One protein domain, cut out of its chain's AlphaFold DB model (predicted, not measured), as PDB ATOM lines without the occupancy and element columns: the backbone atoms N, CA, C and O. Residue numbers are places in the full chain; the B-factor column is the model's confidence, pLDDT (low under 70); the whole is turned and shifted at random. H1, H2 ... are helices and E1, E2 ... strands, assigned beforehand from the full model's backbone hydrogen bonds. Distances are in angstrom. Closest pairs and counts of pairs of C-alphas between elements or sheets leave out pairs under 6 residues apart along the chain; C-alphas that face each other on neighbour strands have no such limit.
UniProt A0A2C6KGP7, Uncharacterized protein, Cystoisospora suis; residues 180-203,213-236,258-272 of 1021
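What this domain is: This is residues 180 to 203, 213 to 236 and 258 to 272 of the 1021 residues of an uncharacterized protein of Cystoisospora suis (UniProt A0A2C6KGP7). A long helix, H1, reaches out as an arm from a small head, and its residues 229 to 236 stick out. The head holds a short two-strand ribbon, E2 and E3, the short helices H2 and H3, and the loop of residues 187 to 203, while strand E1 runs separately along one side. The printed part has 63 residues, with three named helices and three named strands in the order E1, E2, H1, H2, E3, H3; the sheet E2 - E3 is antiparallel and the class is mixed, helices and strands. The whole is only just loose, close to compact, with a radius of gyration of the C-alphas of 13.1 A, and elongated, spanning 43 by 24 by 20 A.

Where its parts are: E1, residues 180 to 186, begins with C-alpha 180 at (225.928, 215.676, 187.326) and is 20.2 A long. E2 is residues 214 to 216, 6.8 A. H1, residues 218 to 236, is 26.7 A long and ends with C-alpha 236 at (217.127, 232.392, 191.042). H2 is residues 260 to 263, E3 residues 265 to 267, and H3 residues 268 to 271, with C-alpha 271 at (237.081, 210.724, 212.591).

How they stand to each other: E1 pairs with no named strand and is apart from H1. E2 and E3 are antiparallel neighbours at 146 degrees, with N 215 and O 266 at 2.8 A, within hydrogen-bond range. H1 touches H2 with residues 220 to 225 alone; their closest C-alphas, of Ala 224 and Ala 260, are 6.1 A apart. H3 touches no helix. Every O i to N i+4 pair of H1 is within hydrogen-bond range; H2 and H3 are too short for such a pair.

The domain as a whole: The C-alphas farthest apart, of Glu 203 and Glu 234, are 43.8 A apart. Residues 204 to 212 and 237 to 257 are not printed, with C-alpha gaps of 12.3 A and 18.6 A. Confidence is under 70 in residues 201 to 203, 223 to 236 and 258 to 263.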
ATOM      1  N   THR A 180     224.641 215.863 186.631       78.19
ATOM      2  CA  THR A 180     225.928 215.676 187.326       78.19
ATOM      3  C   THR A 180     226.703 216.989 187.397       78.19
ATOM      4  O   THR A 180     227.044 217.580 186.371       78.19
ATOM      5  N   VAL A 181     227.017 217.439 188.611       77.19
ATOM      6  CA  VAL A 181     227.807 218.651 188.862       77.19
ATOM      7  C   VAL A 181     229.179 218.253 189.396       77.19
ATOM      8  O   VAL A 181     229.269 217.668 190.472       77.19
ATOM      9  N   SER A 182     230.243 218.585 188.662       82.50
ATOM     10  CA  SER A 182     231.631 218.368 189.082       82.50
ATOM     11  C   SER A 182     232.355 219.676 189.410       82.50
ATOM     12  O   SER A 182     232.144 220.705 188.765       82.50
ATOM     13  N   ALA A 183     233.212 219.633 190.430       86.81
ATOM     14  CA  ALA A 183     234.037 220.754 190.871       86.81
ATOM     15  C   ALA A 183     235.455 220.267 191.251       86.81
ATOM     16  O   ALA A 183     235.568 219.331 192.048       86.81
ATOM     17  N   PRO A 184     236.527 220.868 190.698       91.31
ATOM     18  CA  PRO A 184     237.908 220.464 190.952       91.31
ATOM     19  C   PRO A 184     238.522 221.277 192.102       91.31
ATOM     20  O   PRO A 184     238.366 222.492 192.145       91.31
ATOM     21  N   PHE A 185     239.265 220.656 193.015       91.25
ATOM     22  CA  PHE A 185     239.858 221.338 194.174       91.25
ATOM     23  C   PHE A 185     241.328 220.977 194.346       91.25
ATOM     24  O   PHE A 185     241.646 219.795 194.420       91.25
ATOM     25  N   HIS A 186     242.220 221.969 194.473       92.56
ATOM     26  CA  HIS A 186     243.596 221.734 194.935       92.56
ATOM     27  C   HIS A 186     243.576 220.977 196.264       92.56
ATOM     28  O   HIS A 186     242.880 221.404 197.189       92.56
ATOM     29  N   VAL A 187     244.366 219.905 196.379       88.69
ATOM     30  CA  VAL A 187     244.446 219.102 197.616       88.69
ATOM     31  C   VAL A 187     244.865 219.978 198.800       88.69
ATOM     32  O   VAL A 187     244.229 219.943 199.847       88.69
ATOM     33  N   ASP A 188     245.834 220.869 198.590       88.06
ATOM     34  CA  ASP A 188     246.377 221.770 199.619       88.06
ATOM     35  C   ASP A 188     245.386 222.859 200.074       88.06
ATOM     36  O   ASP A 188     245.593 223.514 201.095       88.06
ATOM     37  N   CYS A 189     244.298 223.075 199.324       88.50
ATOM     38  CA  CYS A 189     243.211 223.978 199.717       88.50
ATOM     39  C   CYS A 189     242.126 223.276 200.546       88.50
ATOM     40  O   CYS A 189     241.280 223.959 201.130       88.50
ATOM     41  N   LEU A 190     242.127 221.939 200.594       88.50
ATOM     42  CA  LEU A 190     241.242 221.156 201.445       88.50
ATOM     43  C   LEU A 190     241.868 221.019 202.837       88.50
ATOM     44  O   LEU A 190     243.003 220.574 203.001       88.50
ATOM     45  N   THR A 191     241.096 221.383 203.852       88.44
ATOM     46  CA  THR A 191     241.433 221.217 205.268       88.44
ATOM     47  C   THR A 191     240.523 220.171 205.885       88.44
ATOM     48  O   THR A 191     239.339 220.120 205.552       88.44
ATOM     49  N   CYS A 192     241.044 219.378 206.819       85.94
ATOM     50  CA  CYS A 192     240.223 218.483 207.622       85.94
ATOM     51  C   CYS A 192     239.183 219.289 208.411       85.94
ATOM     52  O   CYS A 192     239.543 220.212 209.143       85.94
ATOM     53  N   ALA A 193     237.911 218.912 208.275       79.62
ATOM     54  CA  ALA A 193     236.774 219.569 208.917       79.62
ATOM     55  C   ALA A 193     236.865 219.582 210.454       79.62
ATOM     56  O   ALA A 193     236.345 220.496 211.086       79.62
ATOM     57  N   GLU A 194     237.537 218.581 211.031       77.69
ATOM     58  CA  GLU A 194     237.699 218.400 212.475       77.69
ATOM     59  C   GLU A 194     238.851 219.237 213.051       77.69
ATOM     60  O   GLU A 194     238.657 220.018 213.971       77.69
ATOM     61  N   CYS A 195     240.070 219.070 212.524       80.94
ATOM     62  CA  CYS A 195     241.285 219.631 213.131       80.94
ATOM     63  C   CYS A 195     241.853 220.853 212.392       80.94
ATOM     64  O   CYS A 195     242.936 221.329 212.734       80.94
ATOM     65  N   GLY A 196     241.189 221.319 211.329       82.50
ATOM     66  CA  GLY A 196     241.574 222.488 210.530       82.50
ATOM     67  C   GLY A 196     242.872 222.356 209.717       82.50
ATOM     68  O   GLY A 196     243.154 223.222 208.890       82.50
ATOM     69  N   LYS A 197     243.664 221.296 209.917       85.62
ATOM     70  CA  LYS A 197     244.941 221.073 209.218       85.62
ATOM     71  C   LYS A 197     244.713 220.729 207.734       85.62
ATOM     72  O   LYS A 197     243.741 220.028 207.433       85.62
ATOM     73  N   PRO A 198     245.578 221.188 206.808       84.44
ATOM     74  CA  PRO A 198     245.498 220.826 205.392       84.44
ATOM     75  C   PRO A 198     245.673 219.316 205.189       84.44
ATOM     76  O   PRO A 198     246.418 218.671 205.928       84.44
ATOM     77  N   LEU A 199     245.005 218.761 204.177       81.44
ATOM     78  CA  LEU A 199     245.019 217.329 203.854       81.44
ATOM     79  C   LEU A 199     246.286 216.936 203.074       81.44
ATOM     80  O   LEU A 199     246.227 216.534 201.911       81.44
ATOM     81  N   VAL A 200     247.451 217.096 203.705       76.50
ATOM     82  CA  VAL A 200     248.754 216.855 203.066       76.50
ATOM     83  C   VAL A 200     248.913 215.375 202.715       76.50
ATOM     84  O   VAL A 200     248.969 214.505 203.587       76.50
ATOM     85  N   THR A 201     249.024 215.097 201.416       58.59
ATOM     86  CA  THR A 201     249.316 213.761 200.883       58.59
ATOM     87  C   THR A 201     250.800 213.434 201.079       58.59
ATOM     88  O   THR A 201     251.666 214.264 200.815       58.59
ATOM     89  N   ALA A 202     251.093 212.236 201.590       54.53
ATOM     90  CA  ALA A 202     252.308 211.926 202.362       54.53
ATOM     91  C   ALA A 202     253.638 211.783 201.572       54.53
ATOM     92  O   ALA A 202     254.543 211.084 202.016       54.53
ATOM     93  N   GLU A 203     253.782 212.429 200.416       54.47
ATOM     94  CA  GLU A 203     254.943 212.271 199.516       54.47
ATOM     95  C   GLU A 203     256.115 213.230 199.797       54.47
ATOM     96  O   GLU A 203     257.180 213.079 199.204       54.47
ATOM     97  N   ARG A 213     245.539 208.954 205.736       77.12
ATOM     98  CA  ARG A 213     244.440 208.595 204.830       77.12
ATOM     99  C   ARG A 213     243.293 209.598 204.976       77.12
ATOM    100  O   ARG A 213     242.956 210.014 206.085       77.12
ATOM    101  N   VAL A 214     242.680 209.970 203.856       79.25
ATOM    102  CA  VAL A 214     241.551 210.909 203.813       79.25
ATOM    103  C   VAL A 214     240.240 210.135 203.678       79.25
ATOM    104  O   VAL A 214     240.091 209.335 202.753       79.25
ATOM    105  N   ILE A 215     239.284 210.395 204.571       79.88
ATOM    106  CA  ILE A 215     237.912 209.877 204.504       79.88
ATOM    107  C   ILE A 215     236.954 211.002 204.100       79.88
ATOM    108  O   ILE A 215     237.122 212.164 204.473       79.88
ATOM    109  N   PHE A 216     235.942 210.634 203.315       80.31
ATOM    110  CA  PHE A 216     234.900 211.525 202.822       80.31
ATOM    111  C   PHE A 216     233.542 211.141 203.414       80.31
ATOM    112  O   PHE A 216     233.077 210.017 203.202       80.31
ATOM    113  N   ASP A 217     232.879 212.072 204.101       79.62
ATOM    114  CA  ASP A 217     231.472 211.902 204.463       79.62
ATOM    115  C   ASP A 217     230.595 212.138 203.228       79.62
ATOM    116  O   ASP A 217     230.260 213.264 202.855       79.62
ATOM    117  N   LYS A 218     230.215 211.034 202.583       76.06
ATOM    118  CA  LYS A 218     229.328 211.040 201.416       76.06
ATOM    119  C   LYS A 218     227.939 211.597 201.740       76.06
ATOM    120  O   LYS A 218     227.327 212.198 200.860       76.06
ATOM    121  N   ASN A 219     227.442 211.410 202.962       72.69
ATOM    122  CA  ASN A 219     226.070 211.759 203.324       72.69
ATOM    123  C   ASN A 219     225.947 213.262 203.582       72.69
ATOM    124  O   ASN A 219     225.143 213.924 202.922       72.69
ATOM    125  N   GLY A 220     226.796 213.816 204.453       71.06
ATOM    126  CA  GLY A 220     226.846 215.255 204.700       71.06
ATOM    127  C   GLY A 220     227.187 216.052 203.437       71.06
ATOM    128  O   GLY A 220     226.559 217.080 203.170       71.06
ATOM    129  N   ALA A 221     228.084 215.536 202.585       70.38
ATOM    130  CA  ALA A 221     228.360 216.145 201.286       70.38
ATOM    131  C   ALA A 221     227.095 216.230 200.413       70.38
ATOM    132  O   ALA A 221     226.758 217.314 199.934       70.38
ATOM    133  N   VAL A 222     226.359 215.126 200.229       72.00
ATOM    134  CA  VAL A 222     225.114 215.113 199.435       72.00
ATOM    135  C   VAL A 222     224.057 216.055 200.020       72.00
ATOM    136  O   VAL A 222     223.409 216.781 199.259       72.00
ATOM    137  N   GLU A 223     223.901 216.113 201.344       68.44
ATOM    138  CA  GLU A 223     222.958 217.028 202.000       68.44
ATOM    139  C   GLU A 223     223.323 218.506 201.770       68.44
ATOM    140  O   GLU A 223     222.462 219.314 201.398       68.44
ATOM    141  N   ALA A 224     224.602 218.864 201.903       66.25
ATOM    142  CA  ALA A 224     225.073 220.229 201.694       66.25
ATOM    143  C   ALA A 224     225.030 220.658 200.218       66.25
ATOM    144  O   ALA A 224     224.583 221.770 199.924       66.25
ATOM    145  N   PHE A 225     225.411 219.784 199.278       67.19
ATOM    146  CA  PHE A 225     225.259 220.051 197.841       67.19
ATOM    147  C   PHE A 225     223.779 220.214 197.455       67.19
ATOM    148  O   PHE A 225     223.435 221.153 196.736       67.19
ATOM    149  N   THR A 226     222.881 219.379 197.990       69.19
ATOM    150  CA  THR A 226     221.427 219.511 197.767       69.19
ATOM    151  C   THR A 226     220.885 220.830 198.330       69.19
ATOM    152  O   THR A 226     220.080 221.505 197.684       69.19
ATOM    153  N   SER A 227     221.350 221.234 199.514       65.88
ATOM    154  CA  SER A 227     220.936 222.481 200.170       65.88
ATOM    155  C   SER A 227     221.422 223.722 199.413       65.88
ATOM    156  O   SER A 227     220.631 224.627 199.154       65.88
ATOM    157  N   ALA A 228     222.679 223.723 198.962       66.94
ATOM    158  CA  ALA A 228     223.257 224.764 198.109       66.94
ATOM    159  C   ALA A 228     222.497 224.947 196.782       66.94
ATOM    160  O   ALA A 228     222.298 226.070 196.310       66.94
ATOM    161  N   VAL A 229     222.063 223.843 196.170       66.94
ATOM    162  CA  VAL A 229     221.280 223.864 194.927       66.94
ATOM    163  C   VAL A 229     219.884 224.435 195.172       66.94
ATOM    164  O   VAL A 229     219.463 225.308 194.410       66.94
ATOM    165  N   ARG A 230     219.201 224.028 196.254       69.44
ATOM    166  CA  ARG A 230     217.895 224.592 196.641       69.44
ATOM    167  C   ARG A 230     217.993 226.095 196.906       69.44
ATOM    168  O   ARG A 230     217.214 226.862 196.348       69.44
ATOM    169  N   GLU A 231     218.994 226.538 197.666       67.44
ATOM    170  CA  GLU A 231     219.212 227.966 197.930       67.44
ATOM    171  C   GLU A 231     219.425 228.762 196.629       67.44
ATOM    172  O   GLU A 231     218.874 229.852 196.456       67.44
ATOM    173  N   ARG A 232     220.176 228.210 195.665       67.12
ATOM    174  CA  ARG A 232     220.365 228.846 194.354       67.12
ATOM    175  C   ARG A 232     219.084 228.864 193.509       67.12
ATOM    176  O   ARG A 232     218.878 229.837 192.785       67.12
ATOM    177  N   GLN A 233     218.234 227.839 193.587       67.44
ATOM    178  CA  GLN A 233     216.919 227.834 192.928       67.44
ATOM    179  C   GLN A 233     216.002 228.919 193.517       67.44
ATOM    180  O   GLN A 233     215.420 229.703 192.764       67.44
ATOM    181  N   GLU A 234     215.939 229.027 194.846       67.25
ATOM    182  CA  GLU A 234     215.140 230.042 195.548       67.25
ATOM    183  C   GLU A 234     215.633 231.468 195.237       67.25
ATOM    184  O   GLU A 234     214.836 232.326 194.849       67.25
ATOM    185  N   ARG A 235     216.954 231.711 195.271       62.69
ATOM    186  CA  ARG A 235     217.565 232.988 194.838       62.69
ATOM    187  C   ARG A 235     217.387 233.269 193.336       62.69
ATOM    188  O   ARG A 235     217.331 234.425 192.931       62.69
ATOM    189  N   GLY A 236     217.309 232.240 192.491       61.53
ATOM    190  CA  GLY A 236     217.127 232.392 191.042       61.53
ATOM    191  C   GLY A 236     215.737 232.909 190.656       61.53
ATOM    192  O   GLY A 236     215.611 233.695 189.715       61.53
ATOM    193  N   ILE A 258     231.836 227.750 198.592       58.19
ATOM    194  CA  ILE A 258     233.182 227.445 199.111       58.19
ATOM    195  C   ILE A 258     233.184 226.878 200.541       58.19
ATOM    196  O   ILE A 258     233.991 226.007 200.855       58.19
ATOM    197  N   ALA A 259     232.272 227.337 201.403       58.03
ATOM    198  CA  ALA A 259     232.148 226.856 202.775       58.03
ATOM    199  C   ALA A 259     231.739 225.373 202.872       58.03
ATOM    200  O   ALA A 259     232.292 224.653 203.698       58.03
ATOM    201  N   ALA A 260     230.822 224.893 202.023       59.88
ATOM    202  CA  ALA A 260     230.208 223.570 202.169       59.88
ATOM    203  C   ALA A 260     231.236 222.427 202.113       59.88
ATOM    204  O   ALA A 260     231.228 221.541 202.960       59.88
ATOM    205  N   VAL A 261     232.171 222.473 201.160       65.19
ATOM    206  CA  VAL A 261     233.159 221.398 200.945       65.19
ATOM    207  C   VAL A 261     234.114 221.232 202.137       65.19
ATOM    208  O   VAL A 261     234.643 220.146 202.341       65.19
ATOM    209  N   ARG A 262     234.285 222.258 202.983       65.06
ATOM    210  CA  ARG A 262     235.155 222.195 204.174       65.06
ATOM    211  C   ARG A 262     234.602 221.350 205.327       65.06
ATOM    212  O   ARG A 262     235.327 221.159 206.294       65.06
ATOM    213  N   HIS A 263     233.364 220.860 205.252       69.56
ATOM    214  CA  HIS A 263     232.707 220.160 206.365       69.56
ATOM    215  C   HIS A 263     232.689 218.625 206.256       69.56
ATOM    216  O   HIS A 263     232.309 217.967 207.219       69.56
ATOM    217  N   PHE A 264     233.107 218.047 205.122       80.69
ATOM    218  CA  PHE A 264     232.877 216.619 204.815       80.69
ATOM    219  C   PHE A 264     234.144 215.822 204.500       80.69
ATOM    220  O   PHE A 264     234.067 214.694 204.015       80.69
ATOM    221  N   VAL A 265     235.314 216.403 204.774       84.00
ATOM    222  CA  VAL A 265     236.615 215.792 204.486       84.00
ATOM    223  C   VAL A 265     237.425 215.691 205.770       84.00
ATOM    224  O   VAL A 265     237.628 216.686 206.468       84.00
ATOM    225  N   PHE A 266     237.887 214.486 206.090       82.12
ATOM    226  CA  PHE A 266     238.510 214.162 207.370       82.12
ATOM    227  C   PHE A 266     239.814 213.391 207.154       82.12
ATOM    228  O   PHE A 266     239.920 212.605 206.216       82.12
ATOM    229  N   HIS A 267     240.794 213.559 208.043       85.06
ATOM    230  CA  HIS A 267     241.798 212.508 208.227       85.06
ATOM    231  C   HIS A 267     241.118 211.309 208.902       85.06
ATOM    232  O   HIS A 267     240.298 211.513 209.796       85.06
ATOM    233  N   GLU A 268     241.489 210.082 208.536       79.94
ATOM    234  CA  GLU A 268     240.969 208.834 209.125       79.94
ATOM    235  C   GLU A 268     241.050 208.871 210.667       79.94
ATOM    236  O   GLU A 268     240.030 208.774 211.348       79.94
ATOM    237  N   LYS A 269     242.220 209.227 211.216       75.69
ATOM    238  CA  LYS A 269     242.438 209.423 212.665       75.69
ATOM    239  C   LYS A 269     241.696 210.607 213.299       75.69
ATOM    240  O   LYS A 269     241.596 210.671 214.517       75.69
ATOM    241  N   CYS A 270     241.198 211.561 212.513       76.44
ATOM    242  CA  CYS A 270     240.381 212.668 213.024       76.44
ATOM    243  C   CYS A 270     238.880 212.340 213.036       76.44
ATOM    244  O   CYS A 270     238.101 213.139 213.544       76.44
ATOM    245  N   GLN A 271     238.464 211.192 212.495       71.38
ATOM    246  CA  GLN A 271     237.081 210.724 212.591       71.38
ATOM    247  C   GLN A 271     236.848 209.841 213.835       71.38
ATOM    248  O   GLN A 271     235.719 209.727 214.310       71.38
ATOM    249  N   GLU A 272     237.911 209.257 214.398       70.00
ATOM    250  CA  GLU A 272     237.888 208.383 215.581       70.00
ATOM    251  C   GLU A 272     237.779 209.170 216.902       70.00
ATOM    252  O   GLU A 272     238.712 209.250 217.704       70.00
TER     253      GLU A 272